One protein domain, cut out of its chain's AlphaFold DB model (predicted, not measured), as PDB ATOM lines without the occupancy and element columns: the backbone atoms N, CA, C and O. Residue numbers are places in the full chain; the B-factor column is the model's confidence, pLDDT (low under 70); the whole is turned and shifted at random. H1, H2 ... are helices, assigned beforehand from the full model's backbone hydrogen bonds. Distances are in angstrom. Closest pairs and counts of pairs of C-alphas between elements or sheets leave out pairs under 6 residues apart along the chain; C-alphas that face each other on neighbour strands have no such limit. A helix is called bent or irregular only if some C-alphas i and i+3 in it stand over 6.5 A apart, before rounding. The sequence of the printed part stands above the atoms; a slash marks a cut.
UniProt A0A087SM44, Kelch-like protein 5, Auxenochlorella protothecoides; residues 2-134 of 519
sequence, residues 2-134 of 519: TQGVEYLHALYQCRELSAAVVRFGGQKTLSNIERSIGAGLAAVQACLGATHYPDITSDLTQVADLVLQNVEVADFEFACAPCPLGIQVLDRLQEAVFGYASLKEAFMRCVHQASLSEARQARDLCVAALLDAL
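What this domain is: This is residues 2 to 134 of the 519 residues of the protein "Kelch-like protein 5" of Auxenochlorella protothecoides (UniProt A0A087SM44). Four helices form a bundle, with the long helix H1 and the kinked H2 at opposite corners and H4 and H7 packed between them, while the short H6 packs on H1 and H4, and the short H5 packs on the outside of H4. From the bundle H2 and the link after it swing out in a wide arc, whose residues 46 to 52 stick out, to H3 near the first part of H1; a long link of residues 69 to 83 then leads back to H4. The printed part has 133 residues with seven named helices, H1 to H7 in that order along the chain, and no named strand; the class is all helix. It is compact, with a radius of gyration of the C-alphas of 14.6 A, and it spans 40 by 40 by 26 A.

Where its parts are: H1, residues 2 to 24, is the longest helix and measures 32.4 A from C-alpha 2 at (-19.786, -8.687, -28.748) to C-alpha 24 at (-5.621, 2.375, -1.771). H7 is residues 116 to 132, 24.6 A long, and ends with C-alpha 132 at (1.679, 0.068, -7.752). H4 is residues 84 to 98, 20.9 A long. H2, residues 27 to 47, is 28.6 A long; it has a kink of 54 degrees near residue 40 and is irregular, with C-alphas 39 and 42 8.1 A apart. H3 is residues 58 to 68, 15.7 A long. H5, residues 100 to 104, is only just irregular, with C-alphas 101 and 104 6.8 A apart. H6 is residues 107 to 112.

How they stand to each other: H1 touches H7 at a shallow tilt of 32 degrees, the same way; their closest C-alphas, of Cys 14 and Arg 123, are 5.2 A apart. With residues 18 to 24 alone H1 touches residues 84 to 90 of H4, opposite ways at a shallow tilt of 31 degrees; the closest C-alphas, of Val 22 and Gly 86, are 3.9 A apart. H4 is the hub, touching five other helices. It touches H2 at a shallow tilt of 4 degrees, the same way, closest at the C-alphas of Leu 30 and Val 89, 5.5 A apart. With residues 28 to 33 alone H2 touches residues 129 to 132 of H7; the closest C-alphas, of Thr 29 and Asp 132, are 5.7 A apart. H1, H2, H4 and H7 form a bundle, helices packed with their lines roughly aligned, though H1 and H2 are apart. H6 touches H1 at a shallow tilt of 4 degrees, opposite ways, with the C-alphas of Arg 15 and Met 108 closest at 6.5 A. H6 and H7 form a helical hairpin and only just touch, with 3 pairs of C-alphas within 8 A; the closest, of Val 111 and Ala 119, are 5.6 A apart. H5 touches H4, with the C-alphas of Asp 91 and Leu 103 closest at 6.8 A. H3 and H1 only just touch, with 3 pairs of C-alphas within 8 A, at a steep tilt of 52 degrees; the C-alphas of Leu 8 and Ala 64 are closest, at 6.3 A. Every O i to N i+4 pair is within hydrogen-bond range in H3, H4, H6 and H7, against 18 of 19 in H1, 15 of 17 in H2 and 0 of 1 in H5, where 0 of 2 O i to N i+3 pairs are within range.

The domain as a whole: The two C-alphas farthest apart, of Gly 49 and Ala 79, are 41.7 A apart. The printed part has no cut. The link from H3 to H4, 15 residues, is long; the link from H2 to H3, 10 residues, is short but not tight. The mean pLDDT of the printed part is 75.5, and 33 residues are under 70: residues 36 to 61, residues 68 to 72, residue 79 and residue 101.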
ATOM      1  N   THR A   2     -21.047  -8.560 -29.523       72.94
ATOM      2  CA  THR A   2     -19.786  -8.687 -28.748       72.94
ATOM      3  C   THR A   2     -19.275  -7.372 -28.145       72.94
ATOM      4  O   THR A   2     -19.107  -7.293 -26.932       72.94
ATOM      5  N   GLN A   3     -19.128  -6.319 -28.956       73.12
ATOM      6  CA  GLN A   3     -18.632  -5.005 -28.510       73.12
ATOM      7  C   GLN A   3     -19.457  -4.384 -27.368       73.12
ATOM      8  O   GLN A   3     -18.888  -3.765 -26.476       73.12
ATOM      9  N   GLY A   4     -20.780  -4.586 -27.356       75.31
ATOM     10  CA  GLY A   4     -21.646  -4.078 -26.288       75.31
ATOM     11  C   GLY A   4     -21.429  -4.798 -24.956       75.31
ATOM     12  O   GLY A   4     -21.358  -4.160 -23.912       75.31
ATOM     13  N   VAL A   5     -21.235  -6.121 -24.989       81.19
ATOM     14  CA  VAL A   5     -20.899  -6.907 -23.788       81.19
ATOM     15  C   VAL A   5     -19.512  -6.527 -23.260       81.19
ATOM     16  O   VAL A   5     -19.330  -6.383 -22.055       81.19
ATOM     17  N   GLU A   6     -18.544  -6.305 -24.150       82.31
ATOM     18  CA  GLU A   6     -17.208  -5.829 -23.776       82.31
ATOM     19  C   GLU A   6     -17.226  -4.418 -23.170       82.31
ATOM     20  O   GLU A   6     -16.465  -4.155 -22.241       82.31
ATOM     21  N   TYR A   7     -18.101  -3.533 -23.656       83.06
ATOM     22  CA  TYR A   7     -18.297  -2.196 -23.095       83.06
ATOM     23  C   TYR A   7     -18.894  -2.249 -21.685       83.06
ATOM     24  O   TYR A   7     -18.326  -1.673 -20.762       83.06
ATOM     25  N   LEU A   8     -19.963  -3.028 -21.482       83.88
ATOM     26  CA  LEU A   8     -20.553  -3.259 -20.157       83.88
ATOM     27  C   LEU A   8     -19.544  -3.872 -19.174       83.88
ATOM     28  O   LEU A   8     -19.481  -3.472 -18.013       83.88
ATOM     29  N   HIS A   9     -18.714  -4.807 -19.642       86.50
ATOM     30  CA  HIS A   9     -17.647  -5.395 -18.836       86.50
ATOM     31  C   HIS A   9     -16.555  -4.371 -18.488       86.50
ATOM     32  O   HIS A   9     -16.088  -4.344 -17.353       86.50
ATOM     33  N   ALA A  10     -16.163  -3.500 -19.425       85.75
ATOM     34  CA  ALA A  10     -15.229  -2.410 -19.150       85.75
ATOM     35  C   ALA A  10     -15.806  -1.398 -18.142       85.75
ATOM     36  O   ALA A  10     -15.102  -1.033 -17.206       85.75
ATOM     37  N   LEU A  11     -17.085  -1.020 -18.266       85.81
ATOM     38  CA  LEU A  11     -17.782  -0.153 -17.308       85.81
ATOM     39  C   LEU A  11     -17.798  -0.750 -15.897       85.81
ATOM     40  O   LEU A  11     -17.389  -0.080 -14.949       85.81
ATOM     41  N   TYR A  12     -18.209  -2.015 -15.761       88.19
ATOM     42  CA  TYR A  12     -18.185  -2.730 -14.483       88.19
ATOM     43  C   TYR A  12     -16.773  -2.747 -13.881       88.19
ATOM     44  O   TYR A  12     -16.581  -2.381 -12.724       88.19
ATOM     45  N   GLN A  13     -15.757  -3.078 -14.685       89.38
ATOM     46  CA  GLN A  13     -14.368  -3.052 -14.230       89.38
ATOM     47  C   GLN A  13     -13.917  -1.654 -13.790       89.38
ATOM     48  O   GLN A  13     -13.317  -1.527 -12.728       89.38
ATOM     49  N   CYS A  14     -14.218  -0.601 -14.550       88.88
ATOM     50  CA  CYS A  14     -13.905   0.775 -14.166       88.88
ATOM     51  C   CYS A  14     -14.582   1.182 -12.850       88.88
ATOM     52  O   CYS A  14     -13.941   1.841 -12.031       88.88
ATOM     53  N   ARG A  15     -15.824   0.749 -12.603       88.75
ATOM     54  CA  ARG A  15     -16.565   1.043 -11.367       88.75
ATOM     55  C   ARG A  15     -15.899   0.420 -10.142       88.75
ATOM     56  O   ARG A  15     -15.533   1.132  -9.209       88.75
ATOM     57  N   GLU A  16     -15.657  -0.888 -10.177       89.56
ATOM     58  CA  GLU A  16     -15.047  -1.609  -9.053       89.56
ATOM     59  C   GLU A  16     -13.577  -1.194  -8.826       89.56
ATOM     60  O   GLU A  16     -13.130  -1.033  -7.688       89.56
ATOM     61  N   LEU A  17     -12.808  -0.969  -9.901       89.62
ATOM     62  CA  LEU A  17     -11.396  -0.584  -9.798       89.62
ATOM     63  C   LEU A  17     -11.217   0.878  -9.361       89.62
ATOM     64  O   LEU A  17     -10.330   1.147  -8.553       89.62
ATOM     65  N   SER A  18     -12.042   1.824  -9.827       88.25
ATOM     66  CA  SER A  18     -11.953   3.228  -9.382       88.25
ATOM     67  C   SER A  18     -12.298   3.380  -7.898       88.25
ATOM     68  O   SER A  18     -11.568   4.052  -7.165       88.25
ATOM     69  N   ALA A  19     -13.314   2.660  -7.411       88.25
ATOM     70  CA  ALA A  19     -13.653   2.597  -5.989       88.25
ATOM     71  C   ALA A  19     -12.501   2.061  -5.112       88.25
ATOM     72  O   ALA A  19     -12.363   2.476  -3.956       88.25
ATOM     73  N   ALA A  20     -11.653   1.183  -5.658       87.94
ATOM     74  CA  ALA A  20     -10.442   0.701  -5.002       87.94
ATOM     75  C   ALA A  20      -9.283   1.708  -5.076       87.94
ATOM     76  O   ALA A  20      -8.597   1.922  -4.077       87.94
ATOM     77  N   VAL A  21      -9.077   2.360  -6.228       88.06
ATOM     78  CA  VAL A  21      -8.050   3.404  -6.417       88.06
ATOM     79  C   VAL A  21      -8.251   4.545  -5.417       88.06
ATOM     80  O   VAL A  21      -7.296   4.966  -4.770       88.06
ATOM     81  N   VAL A  22      -9.500   4.964  -5.199       88.81
ATOM     82  CA  VAL A  22      -9.873   6.009  -4.228       88.81
ATOM     83  C   VAL A  22      -9.552   5.637  -2.773       88.81
ATOM     84  O   VAL A  22      -9.454   6.519  -1.924       88.81
ATOM     85  N   ARG A  23      -9.367   4.351  -2.453       86.75
ATOM     86  CA  ARG A  23      -9.081   3.871  -1.087       86.75
ATOM     87  C   ARG A  23      -7.617   3.507  -0.876       86.75
ATOM     88  O   ARG A  23      -7.053   3.814   0.169       86.75
ATOM     89  N   PHE A  24      -6.992   2.881  -1.869       84.75
ATOM     90  CA  PHE A  24      -5.621   2.375  -1.771       84.75
ATOM     91  C   PHE A  24      -4.575   3.258  -2.465       84.75
ATOM     92  O   PHE A  24      -3.383   2.998  -2.316       84.75
ATOM     93  N   GLY A  25      -4.982   4.296  -3.203       81.94
ATOM     94  CA  GLY A  25      -4.071   5.211  -3.887       81.94
ATOM     95  C   GLY A  25      -3.112   5.910  -2.921       81.94
ATOM     96  O   GLY A  25      -3.524   6.667  -2.044       81.94
ATOM     97  N   GLY A  26      -1.815   5.648  -3.085       83.69
ATOM     98  CA  GLY A  26      -0.753   6.211  -2.253       83.69
ATOM     99  C   GLY A  26       0.137   7.200  -3.004       83.69
ATOM    100  O   GLY A  26       0.145   7.253  -4.234       83.69
ATOM    101  N   GLN A  27       0.971   7.934  -2.260       81.88
ATOM    102  CA  GLN A  27       1.882   8.940  -2.827       81.88
ATOM    103  C   GLN A  27       2.805   8.370  -3.919       81.88
ATOM    104  O   GLN A  27       3.052   9.031  -4.921       81.88
ATOM    105  N   LYS A  28       3.285   7.125  -3.760       81.06
ATOM    106  CA  LYS A  28       4.120   6.443  -4.768       81.06
ATOM    107  C   LYS A  28       3.374   6.265  -6.096       81.06
ATOM    108  O   LYS A  28       3.929   6.568  -7.147       81.06
ATOM    109  N   THR A  29       2.114   5.832  -6.032       81.12
ATOM    110  CA  THR A  29       1.218   5.677  -7.185       81.12
ATOM    111  C   THR A  29       0.985   7.020  -7.877       81.12
ATOM    112  O   THR A  29       1.150   7.114  -9.089       81.12
ATOM    113  N   LEU A  30       0.693   8.073  -7.106       79.62
ATOM    114  CA  LEU A  30       0.510   9.434  -7.616       79.62
ATOM    115  C   LEU A  30       1.763   9.932  -8.353       79.62
ATOM    116  O   LEU A  30       1.676  10.293  -9.523       79.62
ATOM    117  N   SER A  31       2.945   9.835  -7.739       78.50
ATOM    118  CA  SER A  31       4.208  10.243  -8.373       78.50
ATOM    119  C   SER A  31       4.589   9.397  -9.596       78.50
ATOM    120  O   SER A  31       5.272   9.888 -10.494       78.50
ATOM    121  N   ASN A  32       4.180   8.126  -9.656       79.75
ATOM    122  CA  ASN A  32       4.373   7.289 -10.841       79.75
ATOM    123  C   ASN A  32       3.435   7.698 -11.982       79.75
ATOM    124  O   ASN A  32       3.884   7.795 -13.126       79.75
ATOM    125  N   ILE A  33       2.176   8.009 -11.670       79.00
ATOM    126  CA  ILE A  33       1.188   8.500 -12.633       79.00
ATOM    127  C   ILE A  33       1.612   9.867 -13.170       79.00
ATOM    128  O   ILE A  33       1.750  10.005 -14.381       79.00
ATOM    129  N   GLU A  34       1.951  10.829 -12.310       75.31
ATOM    130  CA  GLU A  34       2.484  12.140 -12.713       75.31
ATOM    131  C   GLU A  34       3.718  12.008 -13.615       75.31
ATOM    132  O   GLU A  34       3.818  12.689 -14.636       75.31
ATOM    133  N   ARG A  35       4.632  11.077 -13.302       71.88
ATOM    134  CA  ARG A  35       5.793  10.789 -14.153       71.88
ATOM    135  C   ARG A  35       5.391  10.175 -15.495       71.88
ATOM    136  O   ARG A  35       5.984  10.540 -16.502       71.88
ATOM    137  N   SER A  36       4.405   9.277 -15.544       69.12
ATOM    138  CA  SER A  36       3.919   8.694 -16.808       69.12
ATOM    139  C   SER A  36       3.172   9.703 -17.688       69.12
ATOM    140  O   SER A  36       3.359   9.706 -18.903       69.12
ATOM    141  N   ILE A  37       2.400  10.609 -17.079       67.81
ATOM    142  CA  ILE A  37       1.715  11.712 -17.757       67.81
ATOM    143  C   ILE A  37       2.772  12.682 -18.304       67.81
ATOM    144  O   ILE A  37       2.821  12.930 -19.508       67.81
ATOM    145  N   GLY A  38       3.689  13.149 -17.451       59.66
ATOM    146  CA  GLY A  38       4.745  14.094 -17.822       59.66
ATOM    147  C   GLY A  38       5.778  13.549 -18.815       59.66
ATOM    148  O   GLY A  38       6.322  14.317 -19.604       59.66
ATOM    149  N   ALA A  39       6.037  12.238 -18.822       58.69
ATOM    150  CA  ALA A  39       6.960  11.604 -19.767       58.69
ATOM    151  C   ALA A  39       6.297  11.140 -21.077       58.69
ATOM    152  O   ALA A  39       7.017  10.745 -21.994       58.69
ATOM    153  N   GLY A  40       4.959  11.126 -21.171       58.31
ATOM    154  CA  GLY A  40       4.304  10.334 -22.212       58.31
ATOM    155  C   GLY A  40       2.890  10.703 -22.647       58.31
ATOM    156  O   GLY A  40       2.475  10.155 -23.666       58.31
ATOM    157  N   LEU A  41       2.147  11.615 -22.002       52.88
ATOM    158  CA  LEU A  41       0.766  11.879 -22.441       52.88
ATOM    159  C   LEU A  41       0.716  12.462 -23.862       52.88
ATOM    160  O   LEU A  41      -0.053  11.987 -24.689       52.88
ATOM    161  N   ALA A  42       1.626  13.385 -24.188       50.84
ATOM    162  CA  ALA A  42       1.765  13.925 -25.541       50.84
ATOM    163  C   ALA A  42       2.176  12.860 -26.579       50.84
ATOM    164  O   ALA A  42       1.762  12.942 -27.729       50.84
ATOM    165  N   ALA A  43       2.953  11.841 -26.190       47.53
ATOM    166  CA  ALA A  43       3.344  10.748 -27.084       47.53
ATOM    167  C   ALA A  43       2.207   9.729 -27.274       47.53
ATOM    168  O   ALA A  43       1.983   9.254 -28.384       47.53
ATOM    169  N   VAL A  44       1.450   9.428 -26.216       49.50
ATOM    170  CA  VAL A  44       0.274   8.552 -26.277       49.50
ATOM    171  C   VAL A  44      -0.861   9.225 -27.053       49.50
ATOM    172  O   VAL A  44      -1.425   8.584 -27.929       49.50
ATOM    173  N   GLN A  45      -1.129  10.519 -26.845       53.88
ATOM    174  CA  GLN A  45      -2.097  11.293 -27.639       53.88
ATOM    175  C   GLN A  45      -1.638  11.538 -29.090       53.88
ATOM    176  O   GLN A  45      -2.480  11.611 -29.979       53.88
ATOM    177  N   ALA A  46      -0.331  11.619 -29.371       46.69
ATOM    178  CA  ALA A  46       0.171  11.705 -30.748       46.69
ATOM    179  C   ALA A  46       0.103  10.359 -31.497       46.69
ATOM    180  O   ALA A  46      -0.179  10.340 -32.694       46.69
ATOM    181  N   CYS A  47       0.327   9.233 -30.809       42.75
ATOM    182  CA  CYS A  47       0.137   7.892 -31.371       42.75
ATOM    183  C   CYS A  47      -1.351   7.522 -31.504       42.75
ATOM    184  O   CYS A  47      -1.741   6.891 -32.484       42.75
ATOM    185  N   LEU A  48      -2.196   7.962 -30.567       49.16
ATOM    186  CA  LEU A  48      -3.661   7.963 -30.666       49.16
ATOM    187  C   LEU A  48      -4.136   9.170 -31.490       49.16
ATOM    188  O   LEU A  48      -4.996   9.938 -31.058       49.16
ATOM    189  N   GLY A  49      -3.547   9.355 -32.674       38.19
ATOM    190  CA  GLY A  49      -3.786  10.520 -33.514       38.19
ATOM    191  C   GLY A  49      -5.272  10.711 -33.810       38.19
ATOM    192  O   GLY A  49      -5.851   9.907 -34.533       38.19
ATOM    193  N   ALA A  50      -5.852  11.771 -33.235       41.44
ATOM    194  CA  ALA A  50      -7.146  12.392 -33.537       41.44
ATOM    195  C   ALA A  50      -8.193  11.491 -34.227       41.44
ATOM    196  O   ALA A  50      -8.735  11.838 -35.279       41.44
ATOM    197  N   THR A  51      -8.515  10.343 -33.626       40.75
ATOM    198  CA  THR A  51      -9.626   9.519 -34.109       40.75
ATOM    199  C   THR A  51     -10.916   9.991 -33.462       40.75
ATOM    200  O   THR A  51     -11.316   9.560 -32.387       40.75
ATOM    201  N   HIS A  52     -11.571  10.901 -34.175       52.91
ATOM    202  CA  HIS A  52     -12.999  11.159 -34.075       52.91
ATOM    203  C   HIS A  52     -13.730   9.802 -34.164       52.91
ATOM    204  O   HIS A  52     -13.847   9.251 -35.258       52.91
ATOM    205  N   TYR A  53     -14.150   9.216 -33.036       46.72
ATOM    206  CA  TYR A  53     -14.881   7.942 -33.037       46.72
ATOM    207  C   TYR A  53     -16.395   8.188 -32.971       46.72
ATOM    208  O   TYR A  53     -16.835   9.070 -32.230       46.72
ATOM    209  N   PRO A  54     -17.190   7.473 -33.788       48.78
ATOM    210  CA  PRO A  54     -18.618   7.710 -33.912       48.78
ATOM    211  C   PRO A  54     -19.396   7.077 -32.761       48.78
ATOM    212  O   PRO A  54     -18.954   6.096 -32.164       48.78
ATOM    213  N   ASP A  55     -20.583   7.634 -32.539       47.59
ATOM    214  CA  ASP A  55     -21.764   7.017 -31.948       47.59
ATOM    215  C   ASP A  55     -21.498   5.864 -30.971       47.59
ATOM    216  O   ASP A  55     -21.589   4.675 -31.294       47.59
ATOM    217  N   ILE A  56     -21.371   6.246 -29.700       52.38
ATOM    218  CA  ILE A  56     -22.166   5.563 -28.684       52.38
ATOM    219  C   ILE A  56     -23.605   5.575 -29.208       52.38
ATOM    220  O   ILE A  56     -24.276   6.609 -29.175       52.38
ATOM    221  N   THR A  57     -24.079   4.448 -29.744       59.31
ATOM    222  CA  THR A  57     -25.500   4.313 -30.056       59.31
ATOM    223  C   THR A  57     -26.248   4.552 -28.751       59.31
ATOM    224  O   THR A  57     -25.943   3.904 -27.753       59.31
ATOM    225  N   SER A  58     -27.202   5.487 -28.739       62.75
ATOM    226  CA  SER A  58     -27.985   5.856 -27.541       62.75
ATOM    227  C   SER A  58     -28.570   4.632 -26.814       62.75
ATOM    228  O   SER A  58     -28.718   4.605 -25.596       62.75
ATOM    229  N   ASP A  59     -28.832   3.568 -27.569       66.31
ATOM    230  CA  ASP A  59     -29.287   2.268 -27.086       66.31
ATOM    231  C   ASP A  59     -28.289   1.588 -26.122       66.31
ATOM    232  O   ASP A  59     -28.699   0.875 -25.211       66.31
ATOM    233  N   LEU A  60     -26.974   1.781 -26.292       69.94
ATOM    234  CA  LEU A  60     -25.931   1.122 -25.497       69.94
ATOM    235  C   LEU A  60     -25.761   1.739 -24.103       69.94
ATOM    236  O   LEU A  60     -25.553   0.996 -23.143       69.94
ATOM    237  N   THR A  61     -25.904   3.060 -23.972       69.25
ATOM    238  CA  THR A  61     -25.957   3.745 -22.669       69.25
ATOM    239  C   THR A  61     -27.256   3.427 -21.936       69.25
ATOM    240  O   THR A  61     -27.209   3.037 -20.773       69.25
ATOM    241  N   GLN A  62     -28.398   3.428 -22.634       73.50
ATOM    242  CA  GLN A  62     -29.678   2.975 -22.068       73.50
ATOM    243  C   GLN A  62     -29.612   1.527 -21.549       73.50
ATOM    244  O   GLN A  62     -30.105   1.227 -20.461       73.50
ATOM    245  N   VAL A  63     -28.970   0.615 -22.290       74.81
ATOM    246  CA  VAL A  63     -28.731  -0.764 -21.828       74.81
ATOM    247  C   VAL A  63     -27.783  -0.796 -20.624       74.81
ATOM    248  O   VAL A  63     -28.012  -1.585 -19.707       74.81
ATOM    249  N   ALA A  64     -26.752   0.052 -20.580       73.25
ATOM    250  CA  ALA A  64     -25.850   0.141 -19.433       73.25
ATOM    251  C   ALA A  64     -26.568   0.602 -18.155       73.25
ATOM    252  O   ALA A  64     -26.385  -0.029 -17.114       73.25
ATOM    253  N   ASP A  65     -27.437   1.610 -18.240       74.75
ATOM    254  CA  ASP A  65     -28.246   2.081 -17.109       74.75
ATOM    255  C   ASP A  65     -29.218   1.002 -16.608       74.75
ATOM    256  O   ASP A  65     -29.296   0.732 -15.407       74.75
ATOM    257  N   LEU A  66     -29.907   0.313 -17.527       72.88
ATOM    258  CA  LEU A  66     -30.826  -0.782 -17.195       72.88
ATOM    259  C   LEU A  66     -30.125  -1.982 -16.535       72.88
ATOM    260  O   LEU A  66     -30.709  -2.632 -15.666       72.88
ATOM    261  N   VAL A  67     -28.896  -2.301 -16.955       73.06
ATOM    262  CA  VAL A  67     -28.142  -3.462 -16.453       73.06
ATOM    263  C   VAL A  67     -27.422  -3.149 -15.143       73.06
ATOM    264  O   VAL A  67     -27.507  -3.949 -14.210       73.06
ATOM    265  N   LEU A  68     -26.725  -2.012 -15.055       68.69
ATOM    266  CA  LEU A  68     -25.913  -1.658 -13.886       68.69
ATOM    267  C   LEU A  68     -26.746  -1.083 -12.732       68.69
ATOM    268  O   LEU A  68     -26.306  -1.185 -11.591       68.69
ATOM    269  N   GLN A  69     -27.938  -0.530 -13.005       64.94
ATOM    270  CA  GLN A  69     -28.903   0.078 -12.063       64.94
ATOM    271  C   GLN A  69     -28.389   1.316 -11.302       64.94
ATOM    272  O   GLN A  69     -29.133   2.280 -11.151       64.94
ATOM    273  N   ASN A  70     -27.131   1.317 -10.856       69.94
ATOM    274  CA  ASN A  70     -26.377   2.462 -10.357       69.94
ATOM    275  C   ASN A  70     -24.930   2.368 -10.875       69.94
ATOM    276  O   ASN A  70     -24.141   1.538 -10.416       69.94
ATOM    277  N   VAL A  71     -24.560   3.235 -11.818       66.62
ATOM    278  CA  VAL A  71     -23.215   3.249 -12.431       66.62
ATOM    279  C   VAL A  71     -22.152   3.832 -11.478       66.62
ATOM    280  O   VAL A  71     -20.966   3.553 -11.625       66.62
ATOM    281  N   GLU A  72     -22.565   4.609 -10.472       64.50
ATOM    282  CA  GLU A  72     -21.669   5.317  -9.540       64.50
ATOM    283  C   GLU A  72     -21.314   4.523  -8.273       64.50
ATOM    284  O   GLU A  72     -20.298   4.803  -7.640       64.50
ATOM    285  N   VAL A  73     -22.131   3.535  -7.895       71.25
ATOM    286  CA  VAL A  73     -21.938   2.744  -6.669       71.25
ATOM    287  C   VAL A  73     -21.306   1.406  -7.037       71.25
ATOM    288  O   VAL A  73     -21.894   0.636  -7.789       71.25
ATOM    289  N   ALA A  74     -20.102   1.149  -6.525       75.75
ATOM    290  CA  ALA A  74     -19.434  -0.144  -6.659       75.75
ATOM    291  C   ALA A  74     -20.144  -1.217  -5.819       75.75
ATOM    292  O   ALA A  74     -20.565  -0.934  -4.696       75.75
ATOM    293  N   ASP A  75     -20.234  -2.440  -6.346       72.00
ATOM    294  CA  ASP A  75     -20.846  -3.567  -5.627       72.00
ATOM    295  C   ASP A  75     -19.892  -4.138  -4.564       72.00
ATOM    296  O   ASP A  75     -20.330  -4.780  -3.610       72.00
ATOM    297  N   PHE A  76     -18.576  -3.949  -4.727       74.25
ATOM    298  CA  PHE A  76     -17.591  -4.431  -3.767       74.25
ATOM    299  C   PHE A  76     -17.508  -3.522  -2.532       74.25
ATOM    300  O   PHE A  76     -16.978  -2.406  -2.572       74.25
ATOM    301  N   GLU A  77     -17.977  -4.037  -1.397       72.00
ATOM    302  CA  GLU A  77     -17.879  -3.362  -0.106       72.00
ATOM    303  C   GLU A  77     -16.443  -3.394   0.440       72.00
ATOM    304  O   GLU A  77     -15.906  -4.429   0.838       72.00
ATOM    305  N   PHE A  78     -15.813  -2.222   0.505       74.88
ATOM    306  CA  PHE A  78     -14.540  -2.039   1.197       74.88
ATOM    307  C   PHE A  78     -14.782  -1.533   2.620       74.88
ATOM    308  O   PHE A  78     -15.377  -0.473   2.807       74.88
ATOM    309  N   ALA A  79     -14.194  -2.202   3.612       68.94
ATOM    310  CA  ALA A  79     -14.198  -1.746   5.006       68.94
ATOM    311  C   ALA A  79     -13.387  -0.449   5.249       68.94
ATOM    312  O   ALA A  79     -13.448   0.128   6.332       68.94
ATOM    313  N   CYS A  80     -12.596   0.000   4.268       74.31
ATOM    314  CA  CYS A  80     -11.760   1.195   4.370       74.31
ATOM    315  C   CYS A  80     -12.461   2.437   3.789       74.31
ATOM    316  O   CYS A  80     -13.084   2.383   2.722       74.31
ATOM    317  N   ALA A  81     -12.319   3.569   4.481       80.12
ATOM    318  CA  ALA A  81     -12.789   4.876   4.028       80.12
ATOM    319  C   ALA A  81     -11.995   5.378   2.796       80.12
ATOM    320  O   ALA A  81     -10.832   5.006   2.626       80.12
ATOM    321  N   PRO A  82     -12.588   6.226   1.932       82.81
ATOM    322  CA  PRO A  82     -11.867   6.859   0.825       82.81
ATOM    323  C   PRO A  82     -10.716   7.732   1.347       82.81
ATOM    324  O   PRO A  82     -10.880   8.463   2.327       82.81
ATOM    325  N   CYS A  83      -9.554   7.682   0.691       86.25
ATOM    326  CA  CYS A  83      -8.380   8.452   1.086       86.25
ATOM    327  C   CYS A  83      -8.189   9.679   0.163       86.25
ATOM    328  O   CYS A  83      -8.337   9.560  -1.055       86.25
ATOM    329  N   PRO A  84      -7.826  10.869   0.690       85.31
ATOM    330  CA  PRO A  84      -7.684  12.074  -0.137       85.31
ATOM    331  C   PRO A  84      -6.642  11.949  -1.259       85.31
ATOM    332  O   PRO A  84      -6.808  12.539  -2.323       85.31
ATOM    333  N   LEU A  85      -5.589  11.152  -1.043       86.88
ATOM    334  CA  LEU A  85      -4.580  10.848  -2.064       86.88
ATOM    335  C   LEU A  85      -5.141   9.956  -3.179       86.88
ATOM    336  O   LEU A  85      -4.813  10.165  -4.342       86.88
ATOM    337  N   GLY A  86      -6.016   9.002  -2.854       86.06
ATOM    338  CA  GLY A  86      -6.683   8.147  -3.835       86.06
ATOM    339  C   GLY A  86      -7.665   8.913  -4.720       86.06
ATOM    340  O   GLY A  86      -7.770   8.606  -5.905       86.06
ATOM    341  N   ILE A  87      -8.326   9.942  -4.177       86.81
ATOM    342  CA  ILE A  87      -9.143  10.880  -4.963       86.81
ATOM    343  C   ILE A  87      -8.251  11.631  -5.962       86.81
ATOM    344  O   ILE A  87      -8.502  11.556  -7.158       86.81
ATOM    345  N   GLN A  88      -7.143  12.232  -5.509       86.81
ATOM    346  CA  GLN A  88      -6.195  12.919  -6.403       86.81
ATOM    347  C   GLN A  88      -5.608  11.988  -7.476       86.81
ATOM    348  O   GLN A  88      -5.427  12.398  -8.621       86.81
ATOM    349  N   VAL A  89      -5.322  10.727  -7.134       86.56
ATOM    350  CA  VAL A  89      -4.912   9.713  -8.116       86.56
ATOM    351  C   VAL A  89      -6.009   9.504  -9.162       86.56
ATOM    352  O   VAL A  89      -5.698   9.497 -10.351       86.56
ATOM    353  N   LEU A  90      -7.274   9.362  -8.753       87.75
ATOM    354  CA  LEU A  90      -8.386   9.196  -9.688       87.75
ATOM    355  C   LEU A  90      -8.576  10.436 -10.577       87.75
ATOM    356  O   LEU A  90      -8.718  10.272 -11.785       87.75
ATOM    357  N   ASP A  91      -8.481  11.646 -10.022       86.50
ATOM    358  CA  ASP A  91      -8.567  12.904 -10.776       86.50
ATOM    359  C   ASP A  91      -7.479  12.977 -11.863       86.50
ATOM    360  O   ASP A  91      -7.761  13.296 -13.017       86.50
ATOM    361  N   ARG A  92      -6.230  12.599 -11.542       84.19
ATOM    362  CA  ARG A  92      -5.135  12.549 -12.531       84.19
ATOM    363  C   ARG A  92      -5.327  11.466 -13.589       84.19
ATOM    364  O   ARG A  92      -4.934  11.669 -14.735       84.19
ATOM    365  N   LEU A  93      -5.936  10.333 -13.240       84.62
ATOM    366  CA  LEU A  93      -6.315   9.310 -14.219       84.62
ATOM    367  C   LEU A  93      -7.446   9.797 -15.138       84.62
ATOM    368  O   LEU A  93      -7.401   9.553 -16.341       84.62
ATOM    369  N   GLN A  94      -8.424  10.516 -14.590       85.06
ATOM    370  CA  GLN A  94      -9.530  11.122 -15.330       85.06
ATOM    371  C   GLN A  94      -9.017  12.181 -16.321       85.06
ATOM    372  O   GLN A  94      -9.339  12.124 -17.507       85.06
ATOM    373  N   GLU A  95      -8.131  13.070 -15.864       81.62
ATOM    374  CA  GLU A  95      -7.405  14.052 -16.681       81.62
ATOM    375  C   GLU A  95      -6.597  13.386 -17.810       81.62
ATOM    376  O   GLU A  95      -6.631  13.853 -18.948       81.62
ATOM    377  N   ALA A  96      -5.910  12.274 -17.524       77.38
ATOM    378  CA  ALA A  96      -5.073  11.565 -18.494       77.38
ATOM    379  C   ALA A  96      -5.855  10.849 -19.613       77.38
ATOM    380  O   ALA A  96      -5.306  10.654 -20.697       77.38
ATOM    381  N   VAL A  97      -7.104  10.435 -19.362       76.62
ATOM    382  CA  VAL A  97      -7.940   9.731 -20.355       76.62
ATOM    383  C   VAL A  97      -8.899  10.680 -21.069       76.62
ATOM    384  O   VAL A  97      -8.980  10.648 -22.291       76.62
ATOM    385  N   PHE A  98      -9.601  11.537 -20.323       78.00
ATOM    386  CA  PHE A  98     -10.702  12.367 -20.834       78.00
ATOM    387  C   PHE A  98     -10.346  13.860 -20.948       78.00
ATOM    388  O   PHE A  98     -11.149  14.663 -21.424       78.00
ATOM    389  N   GLY A  99      -9.153  14.264 -20.499       78.00
ATOM    390  CA  GLY A  99      -8.697  15.655 -20.510       78.00
ATOM    391  C   GLY A  99      -9.322  16.536 -19.421       78.00
ATOM    392  O   GLY A  99     -10.283  16.170 -18.743       78.00
ATOM    393  N   TYR A 100      -8.786  17.751 -19.271       71.94
ATOM    394  CA  TYR A 100      -9.138  18.705 -18.203       71.94
ATOM    395  C   TYR A 100     -10.626  19.064 -18.086       71.94
ATOM    396  O   TYR A 100     -11.085  19.412 -17.000       71.94
ATOM    397  N   ALA A 101     -11.389  19.008 -19.182       68.19
ATOM    398  CA  ALA A 101     -12.810  19.358 -19.173       68.19
ATOM    399  C   ALA A 101     -13.655  18.392 -18.322       68.19
ATOM    400  O   ALA A 101     -14.663  18.806 -17.749       68.19
ATOM    401  N   SER A 102     -13.213  17.136 -18.208       72.50
ATOM    402  CA  SER A 102     -13.923  16.060 -17.513       72.50
ATOM    403  C   SER A 102     -13.966  16.216 -15.990       72.50
ATOM    404  O   SER A 102     -14.896  15.717 -15.369       72.50
ATOM    405  N   LEU A 103     -13.018  16.940 -15.375       74.12
ATOM    406  CA  LEU A 103     -12.858  17.068 -13.911       74.12
ATOM    407  C   LEU A 103     -14.048  17.726 -13.181       74.12
ATOM    408  O   LEU A 103     -14.057  17.818 -11.956       74.12
ATOM    409  N   LYS A 104     -15.051  18.216 -13.918       72.44
ATOM    410  CA  LYS A 104     -16.312  18.738 -13.365       72.44
ATOM    411  C   LYS A 104     -17.335  17.642 -13.059       72.44
ATOM    412  O   LYS A 104     -18.309  17.907 -12.358       72.44
ATOM    413  N   GLU A 105     -17.143  16.445 -13.602       77.06
ATOM    414  CA  GLU A 105     -18.045  15.306 -13.459       77.06
ATOM    415  C   GLU A 105     -17.358  14.148 -12.731       77.06
ATOM    416  O   GLU A 105     -16.132  14.058 -12.667       77.06
ATOM    417  N   ALA A 106     -18.153  13.242 -12.160       83.38
ATOM    418  CA  ALA A 106     -17.621  12.042 -11.527       83.38
ATOM    419  C   ALA A 106     -17.029  11.097 -12.584       83.38
ATOM    420  O   ALA A 106     -17.675  10.848 -13.602       83.38
ATOM    421  N   PHE A 107     -15.868  10.499 -12.295       83.94
ATOM    422  CA  PHE A 107     -15.157   9.548 -13.163       83.94
ATOM    423  C   PHE A 107     -16.074   8.577 -13.920       83.94
ATOM    424  O   PHE A 107     -15.980   8.452 -15.139       83.94
ATOM    425  N   MET A 108     -17.010   7.931 -13.220       83.94
ATOM    426  CA  MET A 108     -17.913   6.952 -13.829       83.94
ATOM    427  C   MET A 108     -18.916   7.543 -14.829       83.94
ATOM    428  O   MET A 108     -19.298   6.833 -15.756       83.94
ATOM    429  N   ARG A 109     -19.293   8.826 -14.717       81.38
ATOM    430  CA  ARG A 109     -20.091   9.519 -15.749       81.38
ATOM    431  C   ARG A 109     -19.266   9.749 -17.007       81.38
ATOM    432  O   ARG A 109     -19.758   9.483 -18.099       81.38
ATOM    433  N   CYS A 110     -17.999  10.137 -16.852       80.00
ATOM    434  CA  CYS A 110     -17.077  10.275 -17.976       80.00
ATOM    435  C   CYS A 110     -16.876   8.931 -18.690       80.00
ATOM    436  O   CYS A 110     -17.044   8.872 -19.900       80.00
ATOM    437  N   VAL A 111     -16.625   7.833 -17.957       80.81
ATOM    438  CA  VAL A 111     -16.501   6.484 -18.555       80.81
ATOM    439  C   VAL A 111     -17.814   6.032 -19.226       80.81
ATOM    440  O   VAL A 111     -17.770   5.408 -20.285       80.81
ATOM    441  N   HIS A 112     -18.981   6.360 -18.660       77.06
ATOM    442  CA  HIS A 112     -20.293   6.045 -19.249       77.06
ATOM    443  C   HIS A 112     -20.578   6.816 -20.552       77.06
ATOM    444  O   HIS A 112     -21.289   6.322 -21.420       77.06
ATOM    445  N   GLN A 113     -20.010   8.010 -20.720       76.00
ATOM    446  CA  GLN A 113     -20.093   8.793 -21.960       76.00
ATOM    447  C   GLN A 113     -18.890   8.566 -22.897       76.00
ATOM    448  O   GLN A 113     -18.760   9.250 -23.910       76.00
ATOM    449  N   ALA A 114     -17.999   7.626 -22.568       77.56
ATOM    450  CA  ALA A 114     -16.759   7.385 -23.296       77.56
ATOM    451  C   ALA A 114     -16.879   6.313 -24.383       77.56
ATOM    452  O   ALA A 114     -17.663   5.364 -24.279       77.56
ATOM    453  N   SER A 115     -15.998   6.391 -25.380       79.12
ATOM    454  CA  SER A 115     -15.796   5.305 -26.336       79.12
ATOM    455  C   SER A 115     -15.247   4.041 -25.653       79.12
ATOM    456  O   SER A 115     -14.566   4.087 -24.624       79.12
ATOM    457  N   LEU A 116     -15.467   2.878 -26.276       80.12
ATOM    458  CA  LEU A 116     -14.915   1.597 -25.808       80.12
ATOM    459  C   LEU A 116     -13.377   1.623 -25.678       80.12
ATOM    460  O   LEU A 116     -12.820   0.941 -24.818       80.12
ATOM    461  N   SER A 117     -12.687   2.401 -26.514       79.44
ATOM    462  CA  SER A 117     -11.237   2.642 -26.447       79.44
ATOM    463  C   SER A 117     -10.824   3.344 -25.154       79.44
ATOM    464  O   SER A 117      -9.956   2.846 -24.440       79.44
ATOM    465  N   GLU A 118     -11.476   4.456 -24.826       80.81
ATOM    466  CA  GLU A 118     -11.183   5.253 -23.632       80.81
ATOM    467  C   GLU A 118     -11.574   4.500 -22.355       80.81
ATOM    468  O   GLU A 118     -10.802   4.471 -21.401       80.81
ATOM    469  N   ALA A 119     -12.709   3.789 -22.349       81.94
ATOM    470  CA  ALA A 119     -13.107   2.937 -21.227       81.94
ATOM    471  C   ALA A 119     -12.085   1.811 -20.954       81.94
ATOM    472  O   ALA A 119     -11.750   1.526 -19.802       81.94
ATOM    473  N   ARG A 120     -11.517   1.196 -22.005       84.62
ATOM    474  CA  ARG A 120     -10.418   0.221 -21.867       84.62
ATOM    475  C   ARG A 120      -9.135   0.874 -21.341       84.62
ATOM    476  O   ARG A 120      -8.490   0.294 -20.471       84.62
ATOM    477  N   GLN A 121      -8.787   2.070 -21.817       83.12
ATOM    478  CA  GLN A 121      -7.617   2.818 -21.346       83.12
ATOM    479  C   GLN A 121      -7.754   3.218 -19.867       83.12
ATOM    480  O   GLN A 121      -6.827   2.999 -19.089       83.12
ATOM    481  N   ALA A 122      -8.922   3.722 -19.459       84.50
ATOM    482  CA  ALA A 122      -9.250   4.036 -18.071       84.50
ATOM    483  C   ALA A 122      -9.095   2.806 -17.167       84.50
ATOM    484  O   ALA A 122      -8.385   2.867 -16.163       84.50
ATOM    485  N   ARG A 123      -9.671   1.659 -17.562       87.94
ATOM    486  CA  ARG A 123      -9.475   0.378 -16.868       87.94
ATOM    487  C   ARG A 123      -7.992   0.043 -16.719       87.94
ATOM    488  O   ARG A 123      -7.555  -0.272 -15.615       87.94
ATOM    489  N   ASP A 124      -7.226   0.074 -17.806       85.44
ATOM    490  CA  ASP A 124      -5.831  -0.379 -17.803       85.44
ATOM    491  C   ASP A 124      -4.932   0.518 -16.938       85.44
ATOM    492  O   ASP A 124      -4.065   0.011 -16.221       85.44
ATOM    493  N   LEU A 125      -5.206   1.826 -16.896       84.38
ATOM    494  CA  LEU A 125      -4.551   2.749 -15.971       84.38
ATOM    495  C   LEU A 125      -4.974   2.531 -14.509       84.38
ATOM    496  O   LEU A 125      -4.111   2.527 -13.632       84.38
ATOM    497  N   CYS A 126      -6.256   2.270 -14.220       87.81
ATOM    498  CA  CYS A 126      -6.692   1.886 -12.869       87.81
ATOM    499  C   CYS A 126      -6.022   0.579 -12.405       87.81
ATOM    500  O   CYS A 126      -5.609   0.473 -11.251       87.81
ATOM    501  N   VAL A 127      -5.855  -0.406 -13.297       88.44
ATOM    502  CA  VAL A 127      -5.118  -1.647 -13.001       88.44
ATOM    503  C   VAL A 127      -3.644  -1.363 -12.706       88.44
ATOM    504  O   VAL A 127      -3.114  -1.915 -11.742       88.44
ATOM    505  N   ALA A 128      -2.984  -0.504 -13.487       86.38
ATOM    506  CA  ALA A 128      -1.600  -0.103 -13.230       86.38
ATOM    507  C   ALA A 128      -1.455   0.608 -11.871       86.38
ATOM    508  O   ALA A 128      -0.604   0.231 -11.066       86.38
ATOM    509  N   ALA A 129      -2.348   1.555 -11.567       84.56
ATOM    510  CA  ALA A 129      -2.373   2.270 -10.293       84.56
ATOM    511  C   ALA A 129      -2.537   1.322  -9.087       84.56
ATOM    512  O   ALA A 129      -1.840   1.461  -8.081       84.56
ATOM    513  N   LEU A 130      -3.420   0.322  -9.198       88.25
ATOM    514  CA  LEU A 130      -3.642  -0.682  -8.153       88.25
ATOM    515  C   LEU A 130      -2.491  -1.683  -8.012       88.25
ATOM    516  O   LEU A 130      -2.247  -2.164  -6.910       88.25
ATOM    517  N   LEU A 131      -1.768  -1.989  -9.094       88.56
ATOM    518  CA  LEU A 131      -0.556  -2.812  -9.035       88.56
ATOM    519  C   LEU A 131       0.588  -2.096  -8.300       88.56
ATOM    520  O   LEU A 131       1.309  -2.753  -7.548       88.56
ATOM    521  N   ASP A 132       0.714  -0.779  -8.469       86.69
ATOM    522  CA  ASP A 132       1.679   0.068  -7.752       86.69
ATOM    523  C   ASP A 132       1.292   0.301  -6.279       86.69
ATOM    524  O   ASP A 132       2.161   0.420  -5.416       86.69
ATOM    525  N   ALA A 133      -0.011   0.355  -5.981       86.94
ATOM    526  CA  ALA A 133      -0.555   0.513  -4.627       86.94
ATOM    527  C   ALA A 133      -0.602  -0.795  -3.803       86.94
ATOM    528  O   ALA A 133      -0.972  -0.786  -2.625       86.94
ATOM    529  N   LEU A 134      -0.277  -1.935  -4.414       90.31
ATOM    530  CA  LEU A 134      -0.425  -3.250  -3.801       90.31
ATOM    531  C   LEU A 134       0.619  -3.484  -2.695       90.31
ATOM    532  O   LEU A 134       1.829  -3.408  -2.915       90.31
TER     533      LEU A 134